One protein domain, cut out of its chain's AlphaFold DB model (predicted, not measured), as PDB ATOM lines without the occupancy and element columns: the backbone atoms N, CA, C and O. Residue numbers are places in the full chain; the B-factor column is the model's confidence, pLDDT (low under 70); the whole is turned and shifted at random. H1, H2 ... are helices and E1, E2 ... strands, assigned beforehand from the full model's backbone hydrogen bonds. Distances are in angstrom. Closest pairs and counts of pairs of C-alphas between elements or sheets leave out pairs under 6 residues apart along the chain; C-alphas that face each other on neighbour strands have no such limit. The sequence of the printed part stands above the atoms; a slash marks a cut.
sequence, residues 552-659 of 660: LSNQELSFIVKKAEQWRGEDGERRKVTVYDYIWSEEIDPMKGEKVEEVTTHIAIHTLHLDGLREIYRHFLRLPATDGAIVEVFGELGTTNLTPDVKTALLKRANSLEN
ATOM      1  N   LEU A 552     128.349  40.390  92.104       88.94
ATOM      2  CA  LEU A 552     128.751  40.580  93.493       88.94
ATOM      3  C   LEU A 552     128.877  39.224  94.179       88.94
ATOM      4  O   LEU A 552     128.074  38.321  93.940       88.94
ATOM      5  N   SER A 553     129.840  39.100  95.090       90.56
ATOM      6  CA  SER A 553     129.903  37.926  95.957       90.56
ATOM      7  C   SER A 553     128.828  37.972  97.036       90.56
ATOM      8  O   SER A 553     128.346  39.032  97.446       90.56
ATOM      9  N   ASN A 554     128.498  36.799  97.577       90.44
ATOM     10  CA  ASN A 554     127.672  36.706  98.780       90.44
ATOM     11  C   ASN A 554     128.307  37.451  99.967       90.44
ATOM     12  O   ASN A 554     127.597  38.037 100.786       90.44
ATOM     13  N   GLN A 555     129.642  37.446 100.062       91.38
ATOM     14  CA  GLN A 555     130.368  38.130 101.130       91.38
ATOM     15  C   GLN A 555     130.229  39.648 100.988       91.38
ATOM     16  O   GLN A 555     129.842  40.318 101.949       91.38
ATOM     17  N   GLU A 556     130.444  40.170  99.780       89.94
ATOM     18  CA  GLU A 556     130.305  41.582  99.428       89.94
ATOM     19  C   GLU A 556     128.870  42.067  99.661       89.94
ATOM     20  O   GLU A 556     128.662  43.072 100.343       89.94
ATOM     21  N   LEU A 557     127.866  41.306  99.214       91.31
ATOM     22  CA  LEU A 557     126.460  41.615  99.471       91.31
ATOM     23  C   LEU A 557     126.158  41.664 100.977       91.31
ATOM     24  O   LEU A 557     125.548  42.621 101.454       91.31
ATOM     25  N   SER A 558     126.611  40.667 101.746       92.81
ATOM     26  CA  SER A 558     126.393  40.631 103.198       92.81
ATOM     27  C   SER A 558     127.040  41.826 103.907       92.81
ATOM     28  O   SER A 558     126.467  42.383 104.847       92.81
ATOM     29  N   PHE A 559     128.210  42.258 103.435       92.19
ATOM     30  CA  PHE A 559     128.904  43.433 103.942       92.19
ATOM     31  C   PHE A 559     128.133  44.717 103.617       92.19
ATOM     32  O   PHE A 559     127.939  45.549 104.506       92.19
ATOM     33  N   ILE A 560     127.634  44.860 102.385       91.88
ATOM     34  CA  ILE A 560     126.821  46.009 101.965       91.88
ATOM     35  C   ILE A 560     125.537  46.099 102.797       91.88
ATOM     36  O   ILE A 560     125.207  47.180 103.287       91.88
ATOM     37  N   VAL A 561     124.843  44.977 103.002       93.38
ATOM     38  CA  VAL A 561     123.612  44.892 103.805       93.38
ATOM     39  C   VAL A 561     123.875  45.309 105.253       93.38
ATOM     40  O   VAL A 561     123.218  46.225 105.746       93.38
ATOM     41  N   LYS A 562     124.894  44.738 105.910       94.19
ATOM     42  CA  LYS A 562     125.262  45.108 107.291       94.19
ATOM     43  C   LYS A 562     125.641  46.583 107.411       94.19
ATOM     44  O   LYS A 562     125.206  47.265 108.338       94.19
ATOM     45  N   LYS A 563     126.430  47.093 106.460       92.75
ATOM     46  CA  LYS A 563     126.831  48.505 106.415       92.75
ATOM     47  C   LYS A 563     125.624  49.423 106.218       92.75
ATOM     48  O   LYS A 563     125.579  50.499 106.808       92.75
ATOM     49  N   ALA A 564     124.648  49.011 105.412       91.69
ATOM     50  CA  ALA A 564     123.417  49.759 105.218       91.69
ATOM     51  C   ALA A 564     122.546  49.769 106.482       91.69
ATOM     52  O   ALA A 564     122.108  50.837 106.885       91.69
ATOM     53  N   GLU A 565     122.348  48.638 107.159       91.06
ATOM     54  CA  GLU A 565     121.543  48.572 108.393       91.06
ATOM     55  C   GLU A 565     122.123  49.404 109.546       91.06
ATOM     56  O   GLU A 565     121.383  49.953 110.371       91.06
ATOM     57  N   GLN A 566     123.451  49.522 109.612       92.25
ATOM     58  CA  GLN A 566     124.151  50.332 110.612       92.25
ATOM     59  C   GLN A 566     124.151  51.830 110.286       92.25
ATOM     60  O   GLN A 566     124.398  52.647 111.171       92.25
ATOM     61  N   TRP A 567     123.859  52.207 109.042       93.12
ATOM     62  CA  TRP A 567     123.889  53.597 108.612       93.12
ATOM     63  C   TRP A 567     122.778  54.422 109.282       93.12
ATOM     64  O   TRP A 567     121.636  53.973 109.428       93.12
ATOM     65  N   ARG A 568     123.123  55.639 109.697       91.56
ATOM     66  CA  ARG A 568     122.212  56.645 110.253       91.56
ATOM     67  C   ARG A 568     122.473  57.956 109.516       91.56
ATOM     68  O   ARG A 568     123.638  58.338 109.401       91.56
ATOM     69  N   GLY A 569     121.422  58.577 108.989       88.06
ATOM     70  CA  GLY A 569     121.498  59.887 108.344       88.06
ATOM     71  C   GLY A 569     121.589  61.022 109.359       88.06
ATOM     72  O   GLY A 569     121.294  60.828 110.541       88.06
ATOM     73  N   GLU A 570     121.997  62.201 108.891       85.56
ATOM     74  CA  GLU A 570     122.118  63.415 109.713       85.56
ATOM     75  C   GLU A 570     120.754  63.837 110.282       85.56
ATOM     76  O   GLU A 570     120.649  64.125 111.473       85.56
ATOM     77  N   ASP A 571     119.697  63.712 109.478       83.62
ATOM     78  CA  ASP A 571     118.310  64.029 109.845       83.62
ATOM     79  C   ASP A 571     117.567  62.853 110.510       83.62
ATOM     80  O   ASP A 571     116.341  62.804 110.555       83.62
ATOM     81  N   GLY A 572     118.288  61.850 111.025       85.25
ATOM     82  CA  GLY A 572     117.686  60.675 111.671       85.25
ATOM     83  C   GLY A 572     117.140  59.619 110.705       85.25
ATOM     84  O   GLY A 572     116.556  58.624 111.153       85.25
ATOM     85  N   GLU A 573     117.379  59.786 109.403       89.94
ATOM     86  CA  GLU A 573     117.072  58.798 108.369       89.94
ATOM     87  C   GLU A 573     117.709  57.439 108.682       89.94
ATOM     88  O   GLU A 573     118.816  57.326 109.234       89.94
ATOM     89  N   ARG A 574     117.022  56.364 108.294       90.56
ATOM     90  CA  ARG A 574     117.522  54.994 108.465       90.56
ATOM     91  C   ARG A 574     117.400  54.221 107.174       90.56
ATOM     92  O   ARG A 574     116.431  54.375 106.440       90.56
ATOM     93  N   ARG A 575     118.347  53.321 106.924       92.50
ATOM     94  CA  ARG A 575     118.233  52.379 105.810       92.50
ATOM     95  C   ARG A 575     117.585  51.082 106.268       92.50
ATOM     96  O   ARG A 575     117.962  50.527 107.299       92.50
ATOM     97  N   LYS A 576     116.619  50.595 105.492       90.44
ATOM     98  CA  LYS A 576     115.941  49.315 105.710       90.44
ATOM     99  C   LYS A 576     116.113  48.419 104.494       90.44
ATOM    100  O   LYS A 576     115.939  48.851 103.356       90.44
ATOM    101  N   VAL A 577     116.434  47.162 104.761       91.81
ATOM    102  CA  VAL A 577     116.627  46.128 103.747       91.81
ATOM    103  C   VAL A 577     115.324  45.352 103.603       91.81
ATOM    104  O   VAL A 577     114.699  44.977 104.595       91.81
ATOM    105  N   THR A 578     114.889  45.140 102.367       89.94
ATOM    106  CA  THR A 578     113.726  44.311 102.044       89.94
ATOM    107  C   THR A 578     114.109  43.241 101.046       89.94
ATOM    108  O   THR A 578     114.797  43.532 100.070       89.94
ATOM    109  N   VAL A 579     113.641  42.025 101.302       90.31
ATOM    110  CA  VAL A 579     113.874  40.847 100.471       90.31
ATOM    111  C   VAL A 579     112.536  40.425  99.883       90.31
ATOM    112  O   VAL A 579     111.547  40.323 100.609       90.31
ATOM    113  N   TYR A 580     112.505  40.221  98.575       86.44
ATOM    114  CA  TYR A 580     111.351  39.724  97.844       86.44
ATOM    115  C   TYR A 580     111.777  38.508  97.040       86.44
ATOM    116  O   TYR A 580     112.749  38.592  96.296       86.44
ATOM    117  N   ASP A 581     111.030  37.419  97.141       85.12
ATOM    118  CA  ASP A 581     111.218  36.264  96.274       85.12
ATOM    119  C   ASP A 581     110.181  36.320  95.154       85.12
ATOM    120  O   ASP A 581     108.973  36.393  95.398       85.12
ATOM    121  N   TYR A 582     110.662  36.334  93.918       81.50
ATOM    122  CA  TYR A 582     109.841  36.196  92.728       81.50
ATOM    123  C   TYR A 582     109.928  34.750  92.263       81.50
ATOM    124  O   TYR A 582     110.990  34.283  91.857       81.50
ATOM    125  N   ILE A 583     108.804  34.049  92.336       80.75
ATOM    126  CA  ILE A 583     108.679  32.676  91.861       80.75
ATOM    127  C   ILE A 583     108.138  32.755  90.436       80.75
ATOM    128  O   ILE A 583     107.012  33.211  90.219       80.75
ATOM    129  N   TRP A 584     108.961  32.366  89.471       69.38
ATOM    130  CA  TRP A 584     108.563  32.157  88.088       69.38
ATOM    131  C   TRP A 584     108.290  30.670  87.888       69.38
ATOM    132  O   TRP A 584     109.090  29.838  88.297       69.38
ATOM    133  N   SER A 585     107.155  30.318  87.294       68.19
ATOM    134  CA  SER A 585     106.806  28.927  87.010       68.19
ATOM    135  C   SER A 585     106.515  28.782  85.525       68.19
ATOM    136  O   SER A 585     105.521  29.336  85.047       68.19
ATOM    137  N   GLU A 586     107.349  28.030  84.810       64.69
ATOM    138  CA  GLU A 586     107.073  27.636  83.428       64.69
ATOM    139  C   GLU A 586     106.431  26.247  83.393       64.69
ATOM    140  O   GLU A 586     106.942  25.278  83.963       64.69
ATOM    141  N   GLU A 587     105.283  26.150  82.721       58.78
ATOM    142  CA  GLU A 587     104.664  24.868  82.390       58.78
ATOM    143  C   GLU A 587     105.298  24.348  81.096       58.78
ATOM    144  O   GLU A 587     104.963  24.794  80.001       58.78
ATOM    145  N   ILE A 588     106.248  23.420  81.232       62.06
ATOM    146  CA  ILE A 588     107.048  22.903  80.110       62.06
ATOM    147  C   ILE A 588     106.235  21.921  79.245       62.06
ATOM    148  O   ILE A 588     106.494  21.800  78.050       62.06
ATOM    149  N   ASP A 589     105.226  21.248  79.819       57.47
ATOM    150  CA  ASP A 589     104.355  20.320  79.088       57.47
ATOM    151  C   ASP A 589     102.974  20.144  79.774       57.47
ATOM    152  O   ASP A 589     102.901  19.574  80.872       57.47
ATOM    153  N   PRO A 590     101.843  20.526  79.138       58.47
ATOM    154  CA  PRO A 590     100.504  20.391  79.730       58.47
ATOM    155  C   PRO A 590     100.060  18.929  79.933       58.47
ATOM    156  O   PRO A 590      99.092  18.674  80.645       58.47
ATOM    157  N   MET A 591     100.764  17.954  79.338       57.47
ATOM    158  CA  MET A 591     100.496  16.519  79.508       57.47
ATOM    159  C   MET A 591     101.310  15.837  80.620       57.47
ATOM    160  O   MET A 591     100.906  14.766  81.071       57.47
ATOM    161  N   LYS A 592     102.441  16.412  81.061       58.62
ATOM    162  CA  LYS A 592     103.310  15.813  82.098       58.62
ATOM    163  C   LYS A 592     103.226  16.500  83.459       58.62
ATOM    164  O   LYS A 592     103.663  15.910  84.439       58.62
ATOM    165  N   GLY A 593     102.646  17.700  83.539       57.00
ATOM    166  CA  GLY A 593     102.424  18.405  84.808       57.00
ATOM    167  C   GLY A 593     103.705  18.786  85.560       57.00
ATOM    168  O   GLY A 593     103.639  19.126  86.738       57.00
ATOM    169  N   GLU A 594     104.865  18.720  84.904       53.06
ATOM    170  CA  GLU A 594     106.154  19.052  85.501       53.06
ATOM    171  C   GLU A 594     106.336  20.575  85.444       53.06
ATOM    172  O   GLU A 594     106.519  21.159  84.373       53.06
ATOM    173  N   LYS A 595     106.191  21.228  86.602       62.31
ATOM    174  CA  LYS A 595     106.413  22.667  86.773       62.31
ATOM    175  C   LYS A 595     107.854  22.887  87.195       62.31
ATOM    176  O   LYS A 595     108.263  22.387  88.242       62.31
ATOM    177  N   VAL A 596     108.608  23.641  86.403       66.12
ATOM    178  CA  VAL A 596     109.910  24.141  86.844       66.12
ATOM    179  C   VAL A 596     109.668  25.501  87.481       66.12
ATOM    180  O   VAL A 596     109.284  26.457  86.810       66.12
ATOM    181  N   GLU A 597     109.818  25.546  88.803       70.31
ATOM    182  CA  GLU A 597     109.758  26.779  89.579       70.31
ATOM    183  C   GLU A 597     111.169  27.358  89.712       70.31
ATOM    184  O   GLU A 597     112.055  26.769  90.336       70.31
ATOM    185  N   GLU A 598     111.379  28.526  89.122       75.12
ATOM    186  CA  GLU A 598     112.592  29.316  89.251       75.12
ATOM    187  C   GLU A 598     112.359  30.458  90.239       75.12
ATOM    188  O   GLU A 598     111.501  31.319  90.045       75.12
ATOM    189  N   VAL A 599     113.140  30.487  91.318       79.69
ATOM    190  CA  VAL A 599     113.059  31.546  92.329       79.69
ATOM    191  C   VAL A 599     114.160  32.570  92.077       79.69
ATOM    192  O   VAL A 599     115.344  32.239  92.117       79.69
ATOM    193  N   THR A 600     113.773  33.825  91.853       84.50
ATOM    194  CA  THR A 600     114.689  34.972  91.797       84.50
ATOM    195  C   THR A 600     114.486  35.855  93.020       84.50
ATOM    196  O   THR A 600     113.390  36.345  93.284       84.50
ATOM    197  N   THR A 601     115.548  36.065  93.796       86.38
ATOM    198  CA  THR A 601     115.484  36.876  95.020       86.38
ATOM    199  C   THR A 601     115.930  38.301  94.719       86.38
ATOM    200  O   THR A 601     117.040  38.537  94.245       86.38
ATOM    201  N   HIS A 602     115.084  39.272  95.033       89.19
ATOM    202  CA  HIS A 602     115.352  40.697  94.917       89.19
ATOM    203  C   HIS A 602     115.567  41.321  96.288       89.19
ATOM    204  O   HIS A 602     114.690  41.306  97.152       89.19
ATOM    205  N   ILE A 603     116.743  41.904  96.473       90.50
ATOM    206  CA  ILE A 603     117.158  42.539  97.717       90.50
ATOM    207  C   ILE A 603     117.265  44.030  97.445       90.50
ATOM    208  O   ILE A 603     118.151  44.462  96.716       90.50
ATOM    209  N   ALA A 604     116.380  44.821  98.036       90.44
ATOM    210  CA  ALA A 604     116.372  46.269  97.887       90.44
ATOM    211  C   ALA A 604     116.649  46.955  99.227       90.44
ATOM    212  O   ALA A 604     116.048  46.626 100.254       90.44
ATOM    213  N   ILE A 605     117.561  47.919  99.208       91.25
ATOM    214  CA  ILE A 605     117.934  48.769 100.334       91.25
ATOM    215  C   ILE A 605     117.280  50.122 100.110       91.25
ATOM    216  O   ILE A 605     117.513  50.763  99.084       91.25
ATOM    217  N   HIS A 606     116.494  50.565 101.081       89.69
ATOM    218  CA  HIS A 606     115.789  51.834 101.000       89.69
ATOM    219  C   HIS A 606     116.205  52.774 102.111       89.69
ATOM    220  O   HIS A 606     116.354  52.334 103.250       89.69
ATOM    221  N   THR A 607     116.335  54.052 101.786       89.75
ATOM    222  CA  THR A 607     116.435  55.131 102.767       89.75
ATOM    223  C   THR A 607     115.020  55.523 103.181       89.75
ATOM    224  O   THR A 607     114.168  55.785 102.333       89.75
ATOM    225  N   LEU A 608     114.753  55.468 104.483       88.94
ATOM    226  CA  LEU A 608     113.502  55.890 105.095       88.94
ATOM    227  C   LEU A 608     113.704  57.286 105.672       88.94
ATOM    228  O   LEU A 608     114.458  57.453 106.638       88.94
ATOM    229  N   HIS A 609     113.003  58.240 105.076       86.81
ATOM    230  CA  HIS A 609     112.891  59.608 105.561       86.81
ATOM    231  C   HIS A 609     111.866  59.692 106.694       86.81
ATOM    232  O   HIS A 609     110.957  58.861 106.786       86.81
ATOM    233  N   LEU A 610     111.994  60.699 107.561       81.44
ATOM    234  CA  LEU A 610     111.038  60.942 108.651       81.44
ATOM    235  C   LEU A 610     109.620  61.230 108.129       81.44
ATOM    236  O   LEU A 610     108.646  60.855 108.778       81.44
ATOM    237  N   ASP A 611     109.520  61.793 106.924       77.94
ATOM    238  CA  ASP A 611     108.266  62.093 106.221       77.94
ATOM    239  C   ASP A 611     107.536  60.836 105.705       77.94
ATOM    240  O   ASP A 611     106.461  60.925 105.116       77.94
ATOM    241  N   GLY A 612     108.123  59.647 105.887       76.50
ATOM    242  CA  GLY A 612     107.594  58.381 105.374       76.50
ATOM    243  C   GLY A 612     107.954  58.097 103.912       76.50
ATOM    244  O   GLY A 612     107.655  57.010 103.415       76.50
ATOM    245  N   LEU A 613     108.641  59.026 103.235       82.00
ATOM    246  CA  LEU A 613     109.180  58.817 101.891       82.00
ATOM    247  C   LEU A 613     110.250  57.716 101.907       82.00
ATOM    248  O   LEU A 613     111.150  57.692 102.751       82.00
ATOM    249  N   ARG A 614     110.135  56.785 100.957       81.50
ATOM    250  CA  ARG A 614     111.025  55.632 100.806       81.50
ATOM    251  C   ARG A 614     111.765  55.729  99.481       81.50
ATOM    252  O   ARG A 614     111.204  55.419  98.435       81.50
ATOM    253  N   GLU A 615     113.044  56.059  99.540       84.69
ATOM    254  CA  GLU A 615     113.896  56.148  98.353       84.69
ATOM    255  C   GLU A 615     114.732  54.878  98.192       84.69
ATOM    256  O   GLU A 615     115.231  54.317  99.170       84.69
ATOM    257  N   ILE A 616     114.874  54.378  96.962       85.00
ATOM    258  CA  ILE A 616     115.742  53.228  96.676       85.00
ATOM    259  C   ILE A 616     117.194  53.704  96.703       85.00
ATOM    260  O   ILE A 616     117.592  54.544  95.904       85.00
ATOM    261  N   TYR A 617     117.996  53.137  97.604       86.12
ATOM    262  CA  TYR A 617     119.426  53.421  97.689       86.12
ATOM    263  C   TYR A 617     120.241  52.508  96.763       86.12
ATOM    264  O   TYR A 617     121.032  52.987  95.949       86.12
ATOM    265  N   ARG A 618     120.054  51.188  96.904       88.69
ATOM    266  CA  ARG A 618     120.700  50.121  96.114       88.69
ATOM    267  C   ARG A 618     119.764  48.923  96.029       88.69
ATOM    268  O   ARG A 618     119.053  48.645  96.992       88.69
ATOM    269  N   HIS A 619     119.791  48.184  94.930       89.25
ATOM    270  CA  HIS A 619     119.044  46.935  94.808       89.25
ATOM    271  C   HIS A 619     119.808  45.883  94.001       89.25
ATOM    272  O   HIS A 619     120.606  46.196  93.118       89.25
ATOM    273  N   PHE A 620     119.575  44.623  94.346       90.56
ATOM    274  CA  PHE A 620     120.307  43.465  93.855       90.56
ATOM    275  C   PHE A 620     119.325  42.384  93.438       90.56
ATOM    276  O   PHE A 620     118.305  42.173  94.098       90.56
ATOM    277  N   LEU A 621     119.659  41.678  92.369       88.38
ATOM    278  CA  LEU A 621     118.913  40.531  91.886       88.38
ATOM    279  C   LEU A 621     119.799  39.302  91.931       88.38
ATOM    280  O   LEU A 621     120.891  39.290  91.369       88.38
ATOM    281  N   ARG A 622     119.310  38.262  92.595       86.56
ATOM    282  CA  ARG A 622     119.867  36.923  92.504       86.56
ATOM    283  C   ARG A 622     119.159  36.195  91.369       86.56
ATOM    284  O   ARG A 622     117.944  35.992  91.430       86.56
ATOM    285  N   LEU A 623     119.927  35.850  90.344       81.88
ATOM    286  CA  LEU A 623     119.465  35.074  89.199       81.88
ATOM    287  C   LEU A 623     119.078  33.642  89.629       81.88
ATOM    288  O   LEU A 623     119.499  33.199  90.705       81.88
ATOM    289  N   PRO A 624     118.262  32.934  88.820       77.00
ATOM    290  CA  PRO A 624     117.767  31.595  89.136       77.00
ATOM    291  C   PRO A 624     118.879  30.592  89.455       77.00
ATOM    292  O   PRO A 624     120.047  30.800  89.128       77.00
ATOM    293  N   ALA A 625     118.500  29.465  90.066       56.09
ATOM    294  CA  ALA A 625     119.412  28.451  90.604       56.09
ATOM    295  C   ALA A 625     120.418  27.850  89.595       56.09
ATOM    296  O   ALA A 625     121.397  27.242  90.025       56.09
ATOM    297  N   THR A 626     120.199  28.016  88.289       59.03
ATOM    298  CA  THR A 626     121.095  27.576  87.207       59.03
ATOM    299  C   THR A 626     122.366  28.423  87.093       59.03
ATOM    300  O   THR A 626     123.443  27.845  86.963       59.03
ATOM    301  N   ASP A 627     122.265  29.752  87.211       64.44
ATOM    302  CA  ASP A 627     123.416  30.676  87.194       64.44
ATOM    303  C   ASP A 627     123.798  31.162  88.600       64.44
ATOM    304  O   ASP A 627     124.968  31.411  88.881       64.44
ATOM    305  N   GLY A 628     122.825  31.321  89.506       75.62
ATOM    306  CA  GLY A 628     123.030  31.693  90.912       75.62
ATOM    307  C   GLY A 628     123.704  33.049  91.169       75.62
ATOM    308  O   GLY A 628     123.909  33.405  92.334       75.62
ATOM    309  N   ALA A 629     124.039  33.801  90.117       83.25
ATOM    310  CA  ALA A 629     124.782  35.049  90.179       83.25
ATOM    311  C   ALA A 629     123.955  36.181  90.809       83.25
ATOM    312  O   ALA A 629     122.749  36.313  90.581       83.25
ATOM    313  N   ILE A 630     124.618  37.017  91.607       88.56
ATOM    314  CA  ILE A 630     124.019  38.190  92.250       88.56
ATOM    315  C   ILE A 630     124.478  39.419  91.488       88.56
ATOM    316  O   ILE A 630     125.666  39.725  91.473       88.56
ATOM    317  N   VAL A 631     123.543  40.143  90.890       88.00
ATOM    318  CA  VAL A 631     123.827  41.304  90.049       88.00
ATOM    319  C   VAL A 631     123.209  42.551  90.668       88.00
ATOM    320  O   VAL A 631     122.047  42.553  91.075       88.00
ATOM    321  N   GLU A 632     123.986  43.628  90.750       86.69
ATOM    322  CA  GLU A 632     123.454  44.942  91.111       86.69
ATOM    323  C   GLU A 632     122.731  45.578  89.929       86.69
ATOM    324  O   GLU A 632     123.233  45.593  88.804       86.69
ATOM    325  N   VAL A 633     121.557  46.133  90.203       83.00
ATOM    326  CA  VAL A 633     120.733  46.818  89.212       83.00
ATOM    327  C   VAL A 633     120.804  48.325  89.473       83.00
ATOM    328  O   VAL A 633     121.006  48.759  90.605       83.00
ATOM    329  N   PHE A 634     120.710  49.137  88.421       73.44
ATOM    330  CA  PHE A 634     120.688  50.598  88.527       73.44
ATOM    331  C   PHE A 634     119.521  51.151  87.704       73.44
ATOM    332  O   PHE A 634     119.328  50.738  86.562       73.44
ATOM    333  N   GLY A 635     118.786  52.112  88.272       63.06
ATOM    334  CA  GLY A 635     117.615  52.739  87.650       63.06
ATOM    335  C   GLY A 635     116.285  52.050  87.978       63.06
ATOM    336  O   GLY A 635     116.219  51.105  88.763       63.06
ATOM    337  N   GLU A 636     115.197  52.547  87.387       50.38
ATOM    338  CA  GLU A 636     113.882  51.908  87.486       50.38
ATOM    339  C   GLU A 636     113.878  50.590  86.701       50.38
ATOM    340  O   GLU A 636     114.332  50.533  85.552       50.38
ATOM    341  N   LEU A 637     113.322  49.532  87.307       50.09
ATOM    342  CA  LEU A 637     113.337  48.150  86.799       50.09
ATOM    343  C   LEU A 637     112.753  47.971  85.377       50.09
ATOM    344  O   LEU A 637     112.938  46.919  84.767       50.09
ATOM    345  N   GLY A 638     112.084  48.986  84.815       39.38
ATOM    346  CA  GLY A 638     111.613  49.003  83.425       39.38
ATOM    347  C   GLY A 638     112.714  49.188  82.365       39.38
ATOM    348  O   GLY A 638     112.504  48.824  81.203       39.38
ATOM    349  N   THR A 639     113.888  49.710  82.744       39.03
ATOM    350  CA  THR A 639     114.999  50.052  81.821       39.03
ATOM    351  C   THR A 639     116.135  49.029  81.792       39.03
ATOM    352  O   THR A 639     117.018  49.099  80.939       39.03
ATOM    353  N   THR A 640     116.107  48.051  82.693       39.03
ATOM    354  CA  THR A 640     117.180  47.073  82.882       39.03
ATOM    355  C   THR A 640     116.896  45.789  82.102       39.03
ATOM    356  O   THR A 640     115.759  45.314  82.093       39.03
ATOM    357  N   ASN A 641     117.924  45.232  81.447       43.06
ATOM    358  CA  ASN A 641     117.874  43.972  80.692       43.06
ATOM    359  C   ASN A 641     117.703  42.774  81.639       43.06
ATOM    360  O   ASN A 641     118.633  42.020  81.910       43.06
ATOM    361  N   LEU A 642     116.495  42.642  82.163       46.62
ATOM    362  CA  LEU A 642     115.967  41.433  82.771       46.62
ATOM    363  C   LEU A 642     115.390  40.555  81.663       46.62
ATOM    364  O   LEU A 642     115.001  41.072  80.609       46.62
ATOM    365  N   THR A 643     115.318  39.241  81.893       43.56
ATOM    366  CA  THR A 643     114.525  38.358  81.030       43.56
ATOM    367  C   THR A 643     113.138  38.986  80.825       43.56
ATOM    368  O   THR A 643     112.611  39.617  81.753       43.56
ATOM    369  N   PRO A 644     112.561  38.904  79.609       47.03
ATOM    370  CA  PRO A 644     111.294  39.568  79.285       47.03
ATOM    371  C   PRO A 644     110.204  39.247  80.319       47.03
ATOM    372  O   PRO A 644     109.404  40.110  80.673       47.03
ATOM    373  N   ASP A 645     110.271  38.055  80.895       44.78
ATOM    374  CA  ASP A 645     109.380  37.533  81.920       44.78
ATOM    375  C   ASP A 645     109.530  38.218  83.285       44.78
ATOM    376  O   ASP A 645     108.554  38.749  83.822       44.78
ATOM    377  N   VAL A 646     110.753  38.352  83.806       48.59
ATOM    378  CA  VAL A 646     111.013  39.093  85.055       48.59
ATOM    379  C   VAL A 646     110.658  40.574  84.879       48.59
ATOM    380  O   VAL A 646     110.060  41.190  85.764       48.59
ATOM    381  N   LYS A 647     110.915  41.135  83.692       47.38
ATOM    382  CA  LYS A 647     110.507  42.499  83.328       47.38
ATOM    383  C   LYS A 647     108.982  42.684  83.377       47.38
ATOM    384  O   LYS A 647     108.519  43.698  83.900       47.38
ATOM    385  N   THR A 648     108.189  41.722  82.895       47.56
ATOM    386  CA  THR A 648     106.714  41.803  82.967       47.56
ATOM    387  C   THR A 648     106.179  41.693  84.395       47.56
ATOM    388  O   THR A 648     105.290  42.464  84.765       47.56
ATOM    389  N   ALA A 649     106.746  40.812  85.226       48.72
ATOM    390  CA  ALA A 649     106.367  40.669  86.634       48.72
ATOM    391  C   ALA A 649     106.641  41.952  87.444       48.72
ATOM    392  O   ALA A 649     105.840  42.350  88.293       48.72
ATOM    393  N   LEU A 650     107.739  42.642  87.133       50.75
ATOM    394  CA  LEU A 650     108.137  43.895  87.775       50.75
ATOM    395  C   LEU A 650     107.310  45.101  87.305       50.75
ATOM    396  O   LEU A 650     106.886  45.905  88.138       50.75
ATOM    397  N   LEU A 651     107.005  45.203  86.005       48.31
ATOM    398  CA  LEU A 651     106.121  46.245  85.453       48.31
ATOM    399  C   LEU A 651     104.695  46.151  86.018       48.31
ATOM    400  O   LEU A 651     104.080  47.170  86.327       48.31
ATOM    401  N   LYS A 652     104.193  44.930  86.239       45.41
ATOM    402  CA  LYS A 652     102.883  44.691  86.868       45.41
ATOM    403  C   LYS A 652     102.803  45.277  88.284       45.41
ATOM    404  O   LYS A 652     101.718  45.647  88.727       45.41
ATOM    405  N   ARG A 653     103.945  45.393  88.976       43.09
ATOM    406  CA  ARG A 653     104.035  45.963  90.323       43.09
ATOM    407  C   ARG A 653     104.280  47.470  90.340       43.09
ATOM    408  O   ARG A 653     103.705  48.124  91.207       43.09
ATOM    409  N   ALA A 654     105.053  48.029  89.405       39.19
ATOM    410  CA  ALA A 654     105.177  49.486  89.258       39.19
ATOM    411  C   ALA A 654     103.785  50.136  89.126       39.19
ATOM    412  O   ALA A 654     103.431  51.012  89.909       39.19
ATOM    413  N   ASN A 655     102.926  49.546  88.291       36.88
ATOM    414  CA  ASN A 655     101.535  49.976  88.120       36.88
ATOM    415  C   ASN A 655     100.638  49.718  89.351       36.88
ATOM    416  O   ASN A 655      99.565  50.302  89.468       36.88
ATOM    417  N   SER A 656     101.032  48.821  90.263       35.78
ATOM    418  CA  SER A 656     100.301  48.578  91.518       35.78
ATOM    419  C   SER A 656     100.716  49.524  92.647       35.78
ATOM    420  O   SER A 656      99.925  49.759  93.551       35.78
ATOM    421  N   LEU A 657     101.941  50.061  92.593       34.00
ATOM    422  CA  LEU A 657     102.470  51.016  93.570       34.00
ATOM    423  C   LEU A 657     102.074  52.461  93.249       34.00
ATOM    424  O   LEU A 657     101.987  53.253  94.171       34.00
ATOM    425  N   GLU A 658     101.783  52.794  91.988       34.78
ATOM    426  CA  GLU A 658     101.155  54.078  91.620       34.78
ATOM    427  C   GLU A 658      99.666  54.163  92.016       34.78
ATOM    428  O   GLU A 658      99.073  55.236  91.965       34.78
ATOM    429  N   ASN A 659      99.055  53.039  92.412       31.00
ATOM    430  CA  ASN A 659      97.647  52.941  92.814       31.00
ATOM    431  C   ASN A 659      97.450  52.768  94.339       31.00
ATOM    432  O   ASN A 659      96.367  52.367  94.773       31.00
TER     433      ASN A 659
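What this domain is: This is residues 552 to 659 of the 660 residues of an uncharacterized protein of Ciona intestinalis (UniProt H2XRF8). A long, strongly twisted ribbon of strands makes the longest axis, with the long hairpin E1 and E2 as its spine and the shorter E3 and E4 added along one side. H1 packs along one face of this sheet, while H2 only grazes it. The printed part has 108 residues, in the order H1 E1 E2 E3 E4 H2; the sheet, E1 - E2 - E3 - E4, is antiparallel and the class is mixed. It is loose, with a radius of gyration of the C-alphas of 16.4 A and spans of 59 by 37 by 21 A.

How they stand to each other: Start at H1, residues 554 to 566, on the sheet at a height over the sheet of 9.0 A; its closest C-alphas to E1, residues 574 to 587, are Glu 565 and Arg 575, 5.7 A apart. Next find E2, residues 595 to 608, in a hairpin with E1: N 578 and O 604 are 2.8 A apart, within hydrogen-bond range. H1 runs along the strands, at 25 degrees to E2 on the local plane. E3, residues 614 to 622, bends by 66 degrees at residue 617 and forms a hairpin with E2, with N 603 and O 620 at 2.9 A. E4, residues 630 to 633, closes the meander, each strand the antiparallel neighbour of the one before; N 631 and O 621 are 2.8 A apart. H2, residues 644 to 657, only grazes the sheet with residues 645 to 650; its closest C-alphas to E1 are Val 646 and Trp 584, 8.0 A apart. H1 and H2 are apart. In H1 every O i to N i+4 pair is within hydrogen-bond range, in H2 8 of 10.

Where its parts are: Find C-alpha 554 at (127.672, 36.706, 98.780), where H1 begins its 18.4 A. E1 runs 41.9 A from C-alpha 574 at (117.522, 54.994, 108.465), E2 38.6 A, E3 22.3 A and E4 9.7 A. H2 runs 20.3 A to C-alpha 657 at (102.470, 51.016, 93.570).

The domain as a whole: The C-alphas farthest apart, Glu 570 and Met 591, are 59.8 A apart. The printed part has no cut and no long link. Look for low confidence, pLDDT under 70, at residues 584 to 596, 625 to 627 and 635 to 659.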